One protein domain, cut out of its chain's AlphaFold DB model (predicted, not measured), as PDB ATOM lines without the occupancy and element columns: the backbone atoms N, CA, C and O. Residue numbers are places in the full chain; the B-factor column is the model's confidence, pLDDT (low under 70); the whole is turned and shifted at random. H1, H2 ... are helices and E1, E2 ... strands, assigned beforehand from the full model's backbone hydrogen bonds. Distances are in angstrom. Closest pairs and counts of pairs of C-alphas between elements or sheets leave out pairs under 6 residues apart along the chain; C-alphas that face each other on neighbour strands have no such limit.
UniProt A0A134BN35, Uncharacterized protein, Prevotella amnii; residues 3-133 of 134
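What this domain is: This is residues 3 to 133 of the 134 residues of an uncharacterized protein of Prevotella amnii (UniProt A0A134BN35). Little regular structure: find a loose rod, mostly loop, with loops round strand E1 at one end, H1, H2 and H3 in the middle and H4 as an arm at the other. The printed part has 131 residues, 42 in named elements, mostly helix, ordered E1, H1, H2, H3, H4; radius of gyration of the C-alphas 20.0 A, spans 71 by 34 by 25 A.

Where its parts are: After residues 3 to 34, E1, residues 35 to 37, begins at C-alpha 35 (28.313, 84.030, 79.879). Next come H1, residues 69 to 78, 15.5 A long; H2, 83 to 86; H3, 99 to 103. H4, residues 112 to 131, runs 26.2 A to C-alpha 131 (32.184, 32.817, 108.326), with a kink of 34 degrees near residue 119.

How they stand to each other: H1 touches H3, closest C-alphas Leu 70 and Pro 99, 5.8 A. H4 touches no helix. O i to N i+4 pairs are within hydrogen-bond range throughout H3, 3 of 6 in H1, 14 of 16 in H4; H2 is too short.

The domain as a whole: The printed part has no cut; links E1 to H1 and H2 to H3 are long. Residues 3, 6 to 17, 63 and 131 to 133 are under pLDDT 70.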
ATOM      1  N   GLU A   3      40.122  47.035 109.726       69.00
ATOM      2  CA  GLU A   3      40.157  47.129 111.197       69.00
ATOM      3  C   GLU A   3      39.326  48.290 111.756       69.00
ATOM      4  O   GLU A   3      38.986  48.301 112.930       69.00
ATOM      5  N   HIS A   4      38.978  49.255 110.904       79.19
ATOM      6  CA  HIS A   4      38.196  50.433 111.273       79.19
ATOM      7  C   HIS A   4      36.727  50.307 110.819       79.19
ATOM      8  O   HIS A   4      36.006  51.297 110.793       79.19
ATOM      9  N   GLY A   5      36.281  49.109 110.415       70.62
ATOM     10  CA  GLY A   5      34.879  48.834 110.076       70.62
ATOM     11  C   GLY A   5      34.413  49.327 108.700       70.62
ATOM     12  O   GLY A   5      33.216  49.280 108.418       70.62
ATOM     13  N   PHE A   6      35.317  49.774 107.823       67.88
ATOM     14  CA  PHE A   6      34.942  50.177 106.466       67.88
ATOM     15  C   PHE A   6      34.510  48.959 105.638       67.88
ATOM     16  O   PHE A   6      35.283  48.016 105.460       67.88
ATOM     17  N   LYS A   7      33.284  49.001 105.102       65.75
ATOM     18  CA  LYS A   7      32.760  48.024 104.137       65.75
ATOM     19  C   LYS A   7      33.074  48.496 102.716       65.75
ATOM     20  O   LYS A   7      32.792  49.641 102.377       65.75
ATOM     21  N   THR A   8      33.638  47.621 101.888       63.09
ATOM     22  CA  THR A   8      33.926  47.903 100.476       63.09
ATOM     23  C   THR A   8      32.994  47.084  99.592       63.09
ATOM     24  O   THR A   8      33.103  45.865  99.567       63.09
ATOM     25  N   GLU A   9      32.085  47.711  98.846       63.75
ATOM     26  CA  GLU A   9      31.325  46.989  97.815       63.75
ATOM     27  C   GLU A   9      32.281  46.640  96.647       63.75
ATOM     28  O   GLU A   9      32.915  47.535  96.083       63.75
ATOM     29  N   ILE A  10      32.439  45.345  96.308       66.88
ATOM     30  CA  ILE A  10      33.303  44.908  95.183       66.88
ATOM     31  C   ILE A  10      32.766  45.473  93.870       66.88
ATOM     32  O   ILE A  10      33.507  46.043  93.068       66.88
ATOM     33  N   LEU A  11      31.482  45.219  93.626       64.38
ATOM     34  CA  LEU A  11      30.835  45.530  92.369       64.38
ATOM     35  C   LEU A  11      30.123  46.869  92.529       64.38
ATOM     36  O   LEU A  11      29.320  47.000  93.456       64.38
ATOM     37  N   PRO A  12      30.384  47.849  91.647       63.88
ATOM     38  CA  PRO A  12      29.557  49.041  91.617       63.88
ATOM     39  C   PRO A  12      28.108  48.607  91.390       63.88
ATOM     40  O   PRO A  12      27.832  47.704  90.589       63.88
ATOM     41  N   LYS A  13      27.171  49.237  92.100       68.62
ATOM     42  CA  LYS A  13      25.753  49.069  91.785       68.62
ATOM     43  C   LYS A  13      25.547  49.508  90.341       68.62
ATOM     44  O   LYS A  13      26.175  50.459  89.876       68.62
ATOM     45  N   ARG A  14      24.700  48.780  89.610       64.44
ATOM     46  CA  ARG A  14      24.330  49.195  88.259       64.44
ATOM     47  C   ARG A  14      23.581  50.515  88.385       64.44
ATOM     48  O   ARG A  14      22.445  50.537  88.846       64.44
ATOM     49  N   GLU A  15      24.227  51.588  87.968       66.00
ATOM     50  CA  GLU A  15      23.601  52.892  87.816       66.00
ATOM     51  C   GLU A  15      23.137  53.065  86.367       66.00
ATOM     52  O   GLU A  15      23.605  52.376  85.452       66.00
ATOM     53  N   GLY A  16      22.160  53.950  86.166       64.00
ATOM     54  CA  GLY A  16      21.768  54.361  84.823       64.00
ATOM     55  C   GLY A  16      22.961  54.973  84.078       64.00
ATOM     56  O   GLY A  16      23.899  55.457  84.715       64.00
ATOM     57  N   PRO A  17      22.959  54.953  82.736       64.56
ATOM     58  CA  PRO A  17      24.032  55.562  81.962       64.56
ATOM     59  C   PRO A  17      24.171  57.042  82.335       64.56
ATOM     60  O   PRO A  17      23.236  57.826  82.175       64.56
ATOM     61  N   TYR A  18      25.343  57.417  82.848       70.94
ATOM     62  CA  TYR A  18      25.684  58.809  83.110       70.94
ATOM     63  C   TYR A  18      25.910  59.529  81.778       70.94
ATOM     64  O   TYR A  18      26.749  59.113  80.978       70.94
ATOM     65  N   MET A  19      25.174  60.616  81.550       81.62
ATOM     66  CA  MET A  19      25.357  61.488  80.393       81.62
ATOM     67  C   MET A  19      25.813  62.862  80.879       81.62
ATOM     68  O   MET A  19      25.134  63.513  81.669       81.62
ATOM     69  N   CYS A  20      26.984  63.299  80.419       91.25
ATOM     70  CA  CYS A  20      27.501  64.623  80.747       91.25
ATOM     71  C   CYS A  20      26.735  65.685  79.957       91.25
ATOM     72  O   CYS A  20      26.580  65.535  78.744       91.25
ATOM     73  N   ILE A  21      26.343  66.784  80.614       91.56
ATOM     74  CA  ILE A  21      25.615  67.878  79.957       91.56
ATOM     75  C   ILE A  21      26.394  68.389  78.740       91.56
ATOM     76  O   ILE A  21      25.814  68.500  77.680       91.56
ATOM     77  N   GLY A  22      27.723  68.524  78.828       92.56
ATOM     78  CA  GLY A  22      28.556  69.018  77.722       92.56
ATOM     79  C   GLY A  22      28.564  68.141  76.467       92.56
ATOM     80  O   GLY A  22      29.063  68.560  75.429       92.56
ATOM     81  N   THR A  23      28.015  66.926  76.540       93.25
ATOM     82  CA  THR A  23      27.821  66.047  75.373       93.25
ATOM     83  C   THR A  23      26.420  66.126  74.772       93.25
ATOM     84  O   THR A  23      26.177  65.556  73.710       93.25
ATOM     85  N   ILE A  24      25.490  66.808  75.441       91.06
ATOM     86  CA  ILE A  24      24.102  66.947  75.018       91.06
ATOM     87  C   ILE A  24      24.013  68.114  74.039       91.06
ATOM     88  O   ILE A  24      24.545  69.201  74.259       91.06
ATOM     89  N   ARG A  25      23.329  67.886  72.921       85.31
ATOM     90  CA  ARG A  25      23.097  68.939  71.938       85.31
ATOM     91  C   ARG A  25      22.225  70.037  72.550       85.31
ATOM     92  O   ARG A  25      21.243  69.723  73.217       85.31
ATOM     93  N   ASP A  26      22.579  71.292  72.296       83.81
ATOM     94  CA  ASP A  26      21.812  72.468  72.725       83.81
ATOM     95  C   ASP A  26      21.648  72.581  74.260       83.81
ATOM     96  O   ASP A  26      20.751  73.262  74.756       83.81
ATOM     97  N   SER A  27      22.508  71.912  75.039       89.06
ATOM     98  CA  SER A  27      22.584  72.115  76.484       89.06
ATOM     99  C   SER A  27      23.431  73.340  76.799       89.06
ATOM    100  O   SER A  27      24.610  73.398  76.439       89.06
ATOM    101  N   GLU A  28      22.859  74.279  77.539       90.56
ATOM    102  CA  GLU A  28      23.534  75.510  77.927       90.56
ATOM    103  C   GLU A  28      23.470  75.701  79.445       90.56
ATOM    104  O   GLU A  28      22.495  75.370  80.118       90.56
ATOM    105  N   MET A  29      24.544  76.261  79.979       91.94
ATOM    106  CA  MET A  29      24.688  76.751  81.334       91.94
ATOM    107  C   MET A  29      25.037  78.233  81.254       91.94
ATOM    108  O   MET A  29      25.904  78.645  80.479       91.94
ATOM    109  N   TYR A  30      24.398  79.018  82.114       92.62
ATOM    110  CA  TYR A  30      24.633  80.450  82.230       92.62
ATOM    111  C   TYR A  30      25.279  80.765  83.570       92.62
ATOM    112  O   TYR A  30      24.822  80.293  84.612       92.62
ATOM    113  N   ASP A  31      26.331  81.575  83.549       93.25
ATOM    114  CA  ASP A  31      26.924  82.103  84.774       93.25
ATOM    115  C   ASP A  31      26.240  83.408  85.228       93.25
ATOM    116  O   ASP A  31      25.411  83.990  84.521       93.25
ATOM    117  N   ALA A  32      26.602  83.905  86.415       94.06
ATOM    118  CA  ALA A  32      26.031  85.135  86.981       94.06
ATOM    119  C   ALA A  32      26.287  86.409  86.142       94.06
ATOM    120  O   ALA A  32      25.617  87.422  86.337       94.06
ATOM    121  N   TYR A  33      27.240  86.377  85.204       93.00
ATOM    122  CA  TYR A  33      27.545  87.478  84.285       93.00
ATOM    123  C   TYR A  33      26.861  87.307  82.918       93.00
ATOM    124  O   TYR A  33      27.032  88.140  82.018       93.00
ATOM    125  N   GLY A  34      26.074  86.241  82.757       92.50
ATOM    126  CA  GLY A  34      25.387  85.887  81.525       92.50
ATOM    127  C   GLY A  34      26.306  85.293  80.461       92.50
ATOM    128  O   GLY A  34      25.928  85.304  79.293       92.50
ATOM    129  N   ASN A  35      27.505  84.816  80.811       92.69
ATOM    130  CA  ASN A  35      28.313  84.030  79.879       92.69
ATOM    131  C   ASN A  35      27.708  82.635  79.718       92.69
ATOM    132  O   ASN A  35      27.125  82.090  80.655       92.69
ATOM    133  N   ILE A  36      27.867  82.075  78.525       93.19
ATOM    134  CA  ILE A  36      27.234  80.830  78.101       93.19
ATOM    135  C   ILE A  36      28.317  79.766  77.929       93.19
ATOM    136  O   ILE A  36      29.311  79.988  77.228       93.19
ATOM    137  N   PHE A  37      28.100  78.617  78.557       94.44
ATOM    138  CA  PHE A  37      28.957  77.432  78.536       94.44
ATOM    139  C   PHE A  37      28.090  76.173  78.433       94.44
ATOM    140  O   PHE A  37      26.885  76.240  78.617       94.44
ATOM    141  N   ASP A  38      28.685  75.013  78.184       94.19
ATOM    142  CA  ASP A  38      28.023  73.700  78.273       94.19
ATOM    143  C   ASP A  38      28.714  72.779  79.295       94.19
ATOM    144  O   ASP A  38      28.485  71.574  79.341       94.19
ATOM    145  N   CYS A  39      29.574  73.338  80.146       93.44
ATOM    146  CA  CYS A  39      30.260  72.618  81.207       93.44
ATOM    147  C   CYS A  39      30.403  73.511  82.438       93.44
ATOM    148  O   CYS A  39      30.847  74.653  82.347       93.44
ATOM    149  N   SER A  40      30.065  72.978  83.611       92.44
ATOM    150  CA  SER A  40      30.179  73.723  84.866       92.44
ATOM    151  C   SER A  40      31.618  74.000  85.282       92.44
ATOM    152  O   SER A  40      31.871  75.000  85.944       92.44
ATOM    153  N   GLU A  41      32.563  73.151  84.878       92.94
ATOM    154  CA  GLU A  41      33.985  73.331  85.188       92.94
ATOM    155  C   GLU A  41      34.643  74.440  84.353       92.94
ATOM    156  O   GLU A  41      35.710  74.931  84.720       92.94
ATOM    157  N   THR A  42      34.032  74.853  83.236       92.94
ATOM    158  CA  THR A  42      34.621  75.877  82.362       92.94
ATOM    159  C   THR A  42      34.222  77.301  82.747       92.94
ATOM    160  O   THR A  42      34.922  78.254  82.396       92.94
ATOM    161  N   SER A  43      33.141  77.454  83.517       92.56
ATOM    162  CA  SER A  43      32.697  78.746  84.043       92.56
ATOM    163  C   SER A  43      33.711  79.336  85.032       92.56
ATOM    164  O   SER A  43      34.403  78.612  85.743       92.56
ATOM    165  N   TYR A  44      33.821  80.669  85.064       91.19
ATOM    166  CA  TYR A  44      34.737  81.443  85.926       91.19
ATOM    167  C   TYR A  44      36.240  81.149  85.786       91.19
ATOM    168  O   TYR A  44      37.057  81.769  86.468       91.19
ATOM    169  N   SER A  45      36.636  80.264  84.877       91.31
ATOM    170  CA  SER A  45      38.033  79.942  84.620       91.31
ATOM    171  C   SER A  45      38.607  80.838  83.527       91.31
ATOM    172  O   SER A  45      38.108  80.894  82.397       91.31
ATOM    173  N   SER A  46      39.710  81.521  83.840       88.94
ATOM    174  CA  SER A  46      40.441  82.335  82.866       88.94
ATOM    175  C   SER A  46      40.931  81.499  81.680       88.94
ATOM    176  O   SER A  46      40.897  81.990  80.550       88.94
ATOM    177  N   THR A  47      41.277  80.229  81.911       88.50
ATOM    178  CA  THR A  47      41.728  79.269  80.893       88.50
ATOM    179  C   THR A  47      40.683  79.033  79.803       88.50
ATOM    180  O   THR A  47      41.033  78.983  78.626       88.50
ATOM    181  N   TYR A  48      39.398  78.931  80.162       89.50
ATOM    182  CA  TYR A  48      38.323  78.596  79.212       89.50
ATOM    183  C   TYR A  48      37.480  79.803  78.786       89.50
ATOM    184  O   TYR A  48      36.673  79.698  77.861       89.50
ATOM    185  N   SER A  49      37.704  80.963  79.415       80.38
ATOM    186  CA  SER A  49      37.004  82.224  79.131       80.38
ATOM    187  C   SER A  49      37.107  82.683  77.668       80.38
ATOM    188  O   SER A  49      36.274  83.455  77.192       80.38
ATOM    189  N   LYS A  50      38.122  82.209  76.937       76.62
ATOM    190  CA  LYS A  50      38.340  82.476  75.514       76.62
ATOM    191  C   LYS A  50      38.696  81.160  74.825       76.62
ATOM    192  O   LYS A  50      39.672  80.527  75.203       76.62
ATOM    193  N   GLY A  51      37.942  80.759  73.800       83.44
ATOM    194  CA  GLY A  51      38.295  79.591  72.982       83.44
ATOM    195  C   GLY A  51      37.122  78.660  72.649       83.44
ATOM    196  O   GLY A  51      36.007  79.142  72.416       83.44
ATOM    197  N   PRO A  52      37.360  77.337  72.544       86.62
ATOM    198  CA  PRO A  52      36.358  76.381  72.074       86.62
ATOM    199  C   PRO A  52      35.247  76.097  73.095       86.62
ATOM    200  O   PRO A  52      34.186  75.642  72.684       86.62
ATOM    201  N   PHE A  53      35.464  76.406  74.378       91.31
ATOM    202  CA  PHE A  53      34.519  76.146  75.473       91.31
ATOM    203  C   PHE A  53      33.560  77.305  75.769       91.31
ATOM    204  O   PHE A  53      32.460  77.077  76.257       91.31
ATOM    205  N   ALA A  54      33.952  78.541  75.452       90.88
ATOM    206  CA  ALA A  54      33.072  79.697  75.573       90.88
ATOM    207  C   ALA A  54      32.067  79.720  74.409       90.88
ATOM    208  O   ALA A  54      32.467  79.765  73.233       90.88
ATOM    209  N   LEU A  55      30.774  79.704  74.743       92.12
ATOM    210  CA  LEU A  55      29.678  79.680  73.771       92.12
ATOM    211  C   LEU A  55      29.149  81.070  73.440       92.12
ATOM    212  O   LEU A  55      28.632  81.273  72.347       92.12
ATOM    213  N   GLY A  56      29.318  82.038  74.340       91.94
ATOM    214  CA  GLY A  56      28.927  83.423  74.108       91.94
ATOM    215  C   GLY A  56      28.532  84.144  75.389       91.94
ATOM    216  O   GLY A  56      28.935  83.759  76.485       91.94
ATOM    217  N   ASN A  57      27.750  85.212  75.243       92.44
ATOM    218  CA  ASN A  57      27.172  85.950  76.361       92.44
ATOM    219  C   ASN A  57      25.755  86.413  75.994       92.44
ATOM    220  O   ASN A  57      25.534  86.877  74.875       92.44
ATOM    221  N   LEU A  58      24.816  86.340  76.940       90.75
ATOM    222  CA  LEU A  58      23.405  86.707  76.768       90.75
ATOM    223  C   LEU A  58      23.211  88.146  76.266       90.75
ATOM    224  O   LEU A  58      22.274  88.426  75.522       90.75
ATOM    225  N   ARG A  59      24.116  89.062  76.632       90.25
ATOM    226  CA  ARG A  59      24.081  90.464  76.190       90.25
ATOM    227  C   ARG A  59      24.588  90.648  74.756       90.25
ATOM    228  O   ARG A  59      24.358  91.699  74.168       90.25
ATOM    229  N   ASN A  60      25.286  89.661  74.190       85.06
ATOM    230  CA  ASN A  60      25.888  89.733  72.861       85.06
ATOM    231  C   ASN A  60      25.528  88.508  72.005       85.06
ATOM    232  O   ASN A  60      26.311  87.571  71.849       85.06
ATOM    233  N   GLN A  61      24.352  88.564  71.381       71.88
ATOM    234  CA  GLN A  61      23.787  87.462  70.593       71.88
ATOM    235  C   GLN A  61      24.488  87.210  69.244       71.88
ATOM    236  O   GLN A  61      24.175  86.245  68.554       71.88
ATOM    237  N   LYS A  62      25.460  88.041  68.837       70.88
ATOM    238  CA  LYS A  62      26.114  87.925  67.518       70.88
ATOM    239  C   LYS A  62      27.125  86.774  67.406       70.88
ATOM    240  O   LYS A  62      27.607  86.513  66.308       70.88
ATOM    241  N   LYS A  63      27.503  86.124  68.513       66.88
ATOM    242  CA  LYS A  63      28.542  85.071  68.548       66.88
ATOM    243  C   LYS A  63      28.147  83.881  69.425       66.88
ATOM    244  O   LYS A  63      28.961  83.416  70.216       66.88
ATOM    245  N   LEU A  64      26.903  83.424  69.301       78.19
ATOM    246  CA  LEU A  64      26.414  82.247  70.016       78.19
ATOM    247  C   LEU A  64      26.833  80.968  69.285       78.19
ATOM    248  O   LEU A  64      26.560  80.806  68.096       78.19
ATOM    249  N   LYS A  65      27.507  80.065  69.994       83.31
ATOM    250  CA  LYS A  65      27.714  78.676  69.573       83.31
ATOM    251  C   LYS A  65      26.702  77.797  70.300       83.31
ATOM    252  O   LYS A  65      26.518  77.976  71.492       83.31
ATOM    253  N   CYS A  66      26.136  76.809  69.614       83.31
ATOM    254  CA  CYS A  66      25.196  75.863  70.231       83.31
ATOM    255  C   CYS A  66      25.860  74.944  71.269       83.31
ATOM    256  O   CYS A  66      25.228  74.530  72.227       83.31
ATOM    257  N   ASN A  67      27.132  74.595  71.060       90.75
ATOM    258  CA  ASN A  67      27.883  73.676  71.910       90.75
ATOM    259  C   ASN A  67      29.388  73.900  71.729       90.75
ATOM    260  O   ASN A  67      29.841  74.418  70.698       90.75
ATOM    261  N   SER A  68      30.163  73.458  72.710       93.19
ATOM    262  CA  SER A  68      31.615  73.403  72.668       93.19
ATOM    263  C   SER A  68      32.091  72.132  71.959       93.19
ATOM    264  O   SER A  68      31.305  71.329  71.452       93.19
ATOM    265  N   ILE A  69      33.410  71.933  71.948       92.75
ATOM    266  CA  ILE A  69      34.052  70.706  71.459       92.75
ATOM    267  C   ILE A  69      33.628  69.446  72.239       92.75
ATOM    268  O   ILE A  69      33.786  68.332  71.746       92.75
ATOM    269  N   LEU A  70      33.063  69.597  73.443       94.50
ATOM    270  CA  LEU A  70      32.660  68.468  74.283       94.50
ATOM    271  C   LEU A  70      31.585  67.589  73.623       94.50
ATOM    272  O   LEU A  70      31.584  66.374  73.826       94.50
ATOM    273  N   LYS A  71      30.743  68.172  72.761       93.44
ATOM    274  CA  LYS A  71      29.711  67.456  71.992       93.44
ATOM    275  C   LYS A  71      30.276  66.354  71.087       93.44
ATOM    276  O   LYS A  71      29.575  65.398  70.776       93.44
ATOM    277  N   ASP A  72      31.531  66.497  70.657       93.38
ATOM    278  CA  ASP A  72      32.168  65.594  69.696       93.38
ATOM    279  C   ASP A  72      32.817  64.388  70.405       93.38
ATOM    280  O   ASP A  72      33.131  63.374  69.776       93.38
ATOM    281  N   VAL A  73      32.989  64.451  71.732       94.19
ATOM    282  CA  VAL A  73      33.668  63.417  72.531       94.19
ATOM    283  C   VAL A  73      32.995  62.039  72.450       94.19
ATOM    284  O   VAL A  73      33.726  61.059  72.281       94.19
ATOM    285  N   PRO A  74      31.654  61.895  72.502       92.81
ATOM    286  CA  PRO A  74      31.013  60.594  72.297       92.81
ATOM    287  C   PRO A  74      31.390  59.955  70.956       92.81
ATOM    288  O   PRO A  74      31.709  58.768  70.895       92.81
ATOM    289  N   GLU A  75      31.430  60.742  69.878       94.62
ATOM    290  CA  GLU A  75      31.833  60.247  68.562       94.62
ATOM    291  C   GLU A  75      33.328  59.893  68.530       94.62
ATOM    292  O   GLU A  75      33.719  58.887  67.933       94.62
ATOM    293  N   MET A  76      34.177  60.670  69.211       95.06
ATOM    294  CA  MET A  76      35.600  60.357  69.374       95.06
ATOM    295  C   MET A  76      35.822  59.031  70.112       95.06
ATOM    296  O   MET A  76      36.675  58.248  69.694       95.06
ATOM    297  N   LEU A  77      35.052  58.760  71.170       94.25
ATOM    298  CA  LEU A  77      35.088  57.499  71.916       94.25
ATOM    299  C   LEU A  77      34.674  56.317  71.032       94.25
ATOM    300  O   LEU A  77      35.403  55.328  70.958       94.25
ATOM    301  N   ILE A  78      33.551  56.437  70.316       92.75
ATOM    302  CA  ILE A  78      33.034  55.384  69.424       92.75
ATOM    303  C   ILE A  78      34.020  55.082  68.289       92.75
ATOM    304  O   ILE A  78      34.255  53.921  67.962       92.75
ATOM    305  N   LYS A  79      34.647  56.115  67.711       96.12
ATOM    306  CA  LYS A  79      35.657  55.968  66.649       96.12
ATOM    307  C   LYS A  79      37.038  55.548  67.165       96.12
ATOM    308  O   LYS A  79      37.969  55.462  66.370       96.12
ATOM    309  N   GLY A  80      37.206  55.332  68.473       94.06
ATOM    310  CA  GLY A  80      38.485  54.943  69.067       94.06
ATOM    311  C   GLY A  80      39.572  56.019  68.974       94.06
ATOM    312  O   GLY A  80      40.753  55.696  69.019       94.06
ATOM    313  N   LYS A  81      39.209  57.301  68.849       95.81
ATOM    314  CA  LYS A  81      40.177  58.412  68.765       95.81
ATOM    315  C   LYS A  81      40.848  58.734  70.102       95.81
ATOM    316  O   LYS A  81      41.845  59.446  70.127       95.81
ATOM    317  N   ILE A  82      40.297  58.242  71.209       95.31
ATOM    318  CA  ILE A  82      40.815  58.477  72.558       95.31
ATOM    319  C   ILE A  82      41.588  57.237  72.992       95.31
ATOM    320  O   ILE A  82      41.017  56.278  73.515       95.31
ATOM    321  N   GLU A  83      42.900  57.269  72.760       93.31
ATOM    322  CA  GLU A  83      43.783  56.111  72.916       93.31
ATOM    323  C   GLU A  83      43.696  55.486  74.311       93.31
ATOM    324  O   GLU A  83      43.508  54.276  74.431       93.31
ATOM    325  N   LYS A  84      43.725  56.317  75.367       92.50
ATOM    326  CA  LYS A  84      43.614  55.869  76.767       92.50
ATOM    327  C   LYS A  84      42.369  55.008  77.010       92.50
ATOM    328  O   LYS A  84      42.444  54.044  77.762       92.50
ATOM    329  N   CYS A  85      41.239  55.343  76.384       94.12
ATOM    330  CA  CYS A  85      39.999  54.576  76.496       94.12
ATOM    331  C   CYS A  85      40.005  53.357  75.565       94.12
ATOM    332  O   CYS A  85      39.582  52.284  75.987       94.12
ATOM    333  N   ARG A  86      40.529  53.499  74.337       94.75
ATOM    334  CA  ARG A  86      40.595  52.430  73.325       94.75
ATOM    335  C   ARG A  86      41.346  51.196  73.821       94.75
ATOM    336  O   ARG A  86      40.927  50.079  73.537       94.75
ATOM    337  N   VAL A  87      42.440  51.392  74.558       95.06
ATOM    338  CA  VAL A  87      43.270  50.295  75.091       95.06
ATOM    339  C   VAL A  87      42.878  49.868  76.510       95.06
ATOM    340  O   VAL A  87      43.488  48.966  77.083       95.06
ATOM    341  N   CYS A  88      41.878  50.512  77.118       93.50
ATOM    342  CA  CYS A  88      41.491  50.238  78.495       93.50
ATOM    343  C   CYS A  88      40.658  48.955  78.596       93.50
ATOM    344  O   CYS A  88      39.547  48.894  78.076       93.50
ATOM    345  N   LYS A  89      41.123  47.979  79.390       93.62
ATOM    346  CA  LYS A  89      40.384  46.729  79.669       93.62
ATOM    347  C   LYS A  89      39.022  46.927  80.353       93.62
ATOM    348  O   LYS A  89      38.217  46.004  80.384       93.62
ATOM    349  N   PHE A  90      38.782  48.103  80.936       90.56
ATOM    350  CA  PHE A  90      37.542  48.437  81.640       90.56
ATOM    351  C   PHE A  90      36.567  49.263  80.802       90.56
ATOM    352  O   PHE A  90      35.421  49.440  81.206       90.56
ATOM    353  N   TYR A  91      36.980  49.794  79.654       90.38
ATOM    354  CA  TYR A  91      36.051  50.447  78.738       90.38
ATOM    355  C   TYR A  91      35.224  49.361  78.018       90.38
ATOM    356  O   TYR A  91      35.802  48.348  77.626       90.38
ATOM    357  N   PRO A  92      33.888  49.498  77.861       88.88
ATOM    358  CA  PRO A  92      33.062  50.705  77.996       88.88
ATOM    359  C   PRO A  92      32.367  50.906  79.355       88.88
ATOM    360  O   PRO A  92      31.485  51.755  79.449       88.88
ATOM    361  N   LEU A  93      32.741  50.178  80.415       86.06
ATOM    362  CA  LEU A  93      32.019  50.201  81.699       86.06
ATOM    363  C   LEU A  93      31.880  51.610  82.297       86.06
ATOM    364  O   LEU A  93      30.852  51.929  82.881       86.06
ATOM    365  N   CYS A  94      32.906  52.451  82.151       86.00
ATOM    366  CA  CYS A  94      32.904  53.820  82.670       86.00
ATOM    367  C   CYS A  94      32.373  54.876  81.686       86.00
ATOM    368  O   CYS A  94      32.280  56.045  82.056       86.00
ATOM    369  N   GLY A  95      32.125  54.514  80.422       88.00
ATOM    370  CA  GLY A  95      31.700  55.450  79.372       88.00
ATOM    371  C   GLY A  95      32.678  56.594  79.057       88.00
ATOM    372  O   GLY A  95      32.301  57.529  78.363       88.00
ATOM    373  N   GLY A  96      33.916  56.560  79.563       89.81
ATOM    374  CA  GLY A  96      34.890  57.650  79.409       89.81
ATOM    375  C   GLY A  96      34.762  58.793  80.431       89.81
ATOM    376  O   GLY A  96      35.631  59.659  80.461       89.81
ATOM    377  N   LEU A  97      33.756  58.767  81.318       90.62
ATOM    378  CA  LEU A  97      33.498  59.787  82.348       90.62
ATOM    379  C   LEU A  97      33.495  61.234  81.812       90.62
ATOM    380  O   LEU A  97      32.614  61.586  81.037       90.62
ATOM    381  N   CYS A  98      34.405  62.094  82.287       94.25
ATOM    382  CA  CYS A  98      34.377  63.536  82.045       94.25
ATOM    383  C   CYS A  98      34.919  63.872  80.642       94.25
ATOM    384  O   CYS A  98      36.119  63.708  80.407       94.25
ATOM    385  N   PRO A  99      34.090  64.408  79.726       94.81
ATOM    386  CA  PRO A  99      34.526  64.777  78.380       94.81
ATOM    387  C   PRO A  99      35.603  65.865  78.370       94.81
ATOM    388  O   PRO A  99      36.520  65.801  77.555       94.81
ATOM    389  N   LEU A 100      35.526  66.833  79.294       95.19
ATOM    390  CA  LEU A 100      36.519  67.904  79.424       95.19
ATOM    391  C   LEU A 100      37.909  67.327  79.703       95.19
ATOM    392  O   LEU A 100      38.846  67.598  78.959       95.19
ATOM    393  N   ALA A 101      38.003  66.429  80.683       94.94
ATOM    394  CA  ALA A 101      39.243  65.749  81.035       94.94
ATOM    395  C   ALA A 101      39.846  64.955  79.863       94.94
ATOM    396  O   ALA A 101      41.065  64.862  79.722       94.94
ATOM    397  N   LEU A 102      39.004  64.373  79.004       94.75
ATOM    398  CA  LEU A 102      39.471  63.662  77.815       94.75
ATOM    399  C   LEU A 102      40.038  64.616  76.758       94.75
ATOM    400  O   LEU A 102      41.083  64.316  76.184       94.75
ATOM    401  N   VAL A 103      39.390  65.762  76.528       94.25
ATOM    402  CA  VAL A 103      39.884  66.809  75.611       94.25
ATOM    403  C   VAL A 103      41.195  67.421  76.118       94.25
ATOM    404  O   VAL A 103      42.076  67.739  75.325       94.25
ATOM    405  N   GLU A 104      41.358  67.519  77.436       93.19
ATOM    406  CA  GLU A 104      42.588  67.974  78.099       93.19
ATOM    407  C   GLU A 104      43.711  66.930  78.097       93.19
ATOM    408  O   GLU A 104      44.828  67.222  78.509       93.19
ATOM    409  N   ASN A 105      43.444  65.711  77.615       92.56
ATOM    410  CA  ASN A 105      44.333  64.550  77.705       92.56
ATOM    411  C   ASN A 105      44.649  64.088  79.144       92.56
ATOM    412  O   ASN A 105      45.509  63.222  79.348       92.56
ATOM    413  N   GLU A 106      43.891  64.542  80.140       92.50
ATOM    414  CA  GLU A 106      44.015  64.189  81.556       92.50
ATOM    415  C   GLU A 106      42.848  63.308  82.026       92.50
ATOM    416  O   GLU A 106      42.109  63.649  82.942       92.50
ATOM    417  N   ALA A 107      42.665  62.148  81.385       91.50
ATOM    418  CA  ALA A 107      41.568  61.226  81.695       91.50
ATOM    419  C   ALA A 107      41.431  60.929  83.206       91.50
ATOM    420  O   ALA A 107      42.296  60.298  83.816       91.50
ATOM    421  N   ARG A 108      40.300  61.341  83.791       90.56
ATOM    422  CA  ARG A 108      39.955  61.148  85.209       90.56
ATOM    423  C   ARG A 108      39.229  59.814  85.395       90.56
ATOM    424  O   ARG A 108      38.020  59.784  85.605       90.56
ATOM    425  N   CYS A 109      39.954  58.709  85.221       91.44
ATOM    426  CA  CYS A 109      39.389  57.359  85.275       91.44
ATOM    427  C   CYS A 109      38.791  57.026  86.658       91.44
ATOM    428  O   CYS A 109      39.299  57.498  87.680       91.44
ATOM    429  N   PRO A 110      37.748  56.174  86.727       88.12
ATOM    430  CA  PRO A 110      37.206  55.735  88.005       88.12
ATOM    431  C   PRO A 110      38.257  54.973  88.814       88.12
ATOM    432  O   PRO A 110      38.999  54.163  88.270       88.12
ATOM    433  N   SER A 111      38.258  55.126  90.137       87.50
ATOM    434  CA  SER A 111      39.273  54.500  91.000       87.50
ATOM    435  C   SER A 111      39.382  52.975  90.849       87.50
ATOM    436  O   SER A 111      40.479  52.434  90.975       87.50
ATOM    437  N   PHE A 112      38.284  52.277  90.524       86.38
ATOM    438  CA  PHE A 112      38.301  50.823  90.328       86.38
ATOM    439  C   PHE A 112      39.223  50.384  89.184       86.38
ATOM    440  O   PHE A 112      39.716  49.262  89.215       86.38
ATOM    441  N   THR A 113      39.517  51.247  88.205       89.31
ATOM    442  CA  THR A 113      40.431  50.884  87.112       89.31
ATOM    443  C   THR A 113      41.852  50.622  87.602       89.31
ATOM    444  O   THR A 113      42.623  49.978  86.901       89.31
ATOM    445  N   TYR A 114      42.194  51.112  88.795       90.00
ATOM    446  CA  TYR A 114      43.516  50.964  89.397       90.00
ATOM    447  C   TYR A 114      43.553  49.943  90.534       90.00
ATOM    448  O   TYR A 114      44.622  49.435  90.837       90.00
ATOM    449  N   ASN A 115      42.415  49.658  91.179       89.31
ATOM    450  CA  ASN A 115      42.395  48.898  92.433       89.31
ATOM    451  C   ASN A 115      41.283  47.843  92.532       89.31
ATOM    452  O   ASN A 115      40.915  47.441  93.634       89.31
ATOM    453  N   ILE A 116      40.705  47.394  91.412       87.44
ATOM    454  CA  ILE A 116      39.649  46.368  91.451       87.44
ATOM    455  C   ILE A 116      40.138  45.038  92.046       87.44
ATOM    456  O   ILE A 116      39.390  44.392  92.774       87.44
ATOM    457  N   GLU A 117      41.389  44.654  91.783       88.88
ATOM    458  CA  GLU A 117      41.992  43.415  92.289       88.88
ATOM    459  C   GLU A 117      42.122  43.466  93.819       88.88
ATOM    460  O   GLU A 117      41.662  42.560  94.516       88.88
ATOM    461  N   ASP A 118      42.603  44.593  94.353       87.81
ATOM    462  CA  ASP A 118      42.675  44.832  95.796       87.81
ATOM    463  C   ASP A 118      41.289  44.804  96.448       87.81
ATOM    464  O   ASP A 118      41.105  44.199  97.506       87.81
ATOM    465  N   ARG A 119      40.279  45.418  95.809       85.44
ATOM    466  CA  ARG A 119      38.892  45.385  96.309       85.44
ATOM    467  C   ARG A 119      38.358  43.959  96.402       85.44
ATOM    468  O   ARG A 119      37.703  43.621  97.388       85.44
ATOM    469  N   MET A 120      38.638  43.125  95.400       85.06
ATOM    470  CA  MET A 120      38.232  41.718  95.393       85.06
ATOM    471  C   MET A 120      38.906  40.935  96.525       85.06
ATOM    472  O   MET A 120      38.230  40.206  97.253       85.06
ATOM    473  N   PHE A 121      40.212  41.127  96.718       87.12
ATOM    474  CA  PHE A 121      40.965  40.458  97.777       87.12
ATOM    475  C   PHE A 121      40.487  40.864  99.179       87.12
ATOM    476  O   PHE A 121      40.222  40.012 100.029       87.12
ATOM    477  N   ILE A 122      40.291  42.163  99.410       83.38
ATOM    478  CA  ILE A 122      39.781  42.700 100.678       83.38
ATOM    479  C   ILE A 122      38.403  42.114 101.008       83.38
ATOM    480  O   ILE A 122      38.174  41.692 102.146       83.38
ATOM    481  N   GLN A 123      37.497  42.029 100.030       81.69
ATOM    482  CA  GLN A 123      36.181  41.437 100.266       81.69
ATOM    483  C   GLN A 123      36.262  39.935 100.551       81.69
ATOM    484  O   GLN A 123      35.526  39.441 101.406       81.69
ATOM    485  N   MET A 124      37.138  39.200  99.859       84.69
ATOM    486  CA  MET A 124      37.366  37.783 100.151       84.69
ATOM    487  C   MET A 124      37.742  37.608 101.628       84.69
ATOM    488  O   MET A 124      37.081  36.850 102.336       84.69
ATOM    489  N   LEU A 125      38.729  38.367 102.120       84.69
ATOM    490  CA  LEU A 125      39.147  38.333 103.526       84.69
ATOM    491  C   LEU A 125      38.007  38.681 104.493       84.69
ATOM    492  O   LEU A 125      37.871  38.043 105.539       84.69
ATOM    493  N   TYR A 126      37.179  39.668 104.144       79.81
ATOM    494  CA  TYR A 126      36.012  40.042 104.942       79.81
ATOM    495  C   TYR A 126      35.015  38.880 105.067       79.81
ATOM    496  O   TYR A 126      34.626  38.512 106.174       79.81
ATOM    497  N   ASN A 127      34.675  38.232 103.948       81.44
ATOM    498  CA  ASN A 127      33.758  37.089 103.922       81.44
ATOM    499  C   ASN A 127      34.297  35.882 104.713       81.44
ATOM    500  O   ASN A 127      33.516  35.168 105.340       81.44
ATOM    501  N   TYR A 128      35.614  35.649 104.709       82.88
ATOM    502  CA  TYR A 128      36.239  34.605 105.531       82.88
ATOM    503  C   TYR A 128      36.120  34.895 107.033       82.88
ATOM    504  O   TYR A 128      35.770  33.997 107.796       82.88
ATOM    505  N   LYS A 129      36.372  36.141 107.465       76.69
ATOM    506  CA  LYS A 129      36.248  36.529 108.882       76.69
ATOM    507  C   LYS A 129      34.820  36.406 109.406       76.69
ATOM    508  O   LYS A 129      34.640  35.999 110.548       76.69
ATOM    509  N   GLU A 130      33.821  36.743 108.595       71.31
ATOM    510  CA  GLU A 130      32.412  36.626 108.991       71.31
ATOM    511  C   GLU A 130      31.962  35.159 109.101       71.31
ATOM    512  O   GLU A 130      31.226  34.816 110.020       71.31
ATOM    513  N   LYS A 131      32.464  34.262 108.236       67.44
ATOM    514  CA  LYS A 131      32.184  32.817 108.326       67.44
ATOM    515  C   LYS A 131      32.820  32.133 109.540       67.44
ATOM    516  O   LYS A 131      32.259  31.168 110.029       67.44
ATOM    517  N   GLY A 132      33.969  32.611 110.019       60.91
ATOM    518  CA  GLY A 132      34.635  32.069 111.213       60.91
ATOM    519  C   GLY A 132      34.057  32.548 112.552       60.91
ATOM    520  O   GLY A 132      34.592  32.189 113.596       60.91
ATOM    521  N   LYS A 133      33.020  33.397 112.529       56.59
ATOM    522  CA  LYS A 133      32.280  33.867 113.715       56.59
ATOM    523  C   LYS A 133      30.909  33.188 113.887       56.59
ATOM    524  O   LYS A 133      30.210  33.523 114.843       56.59
TER     525      LYS A 133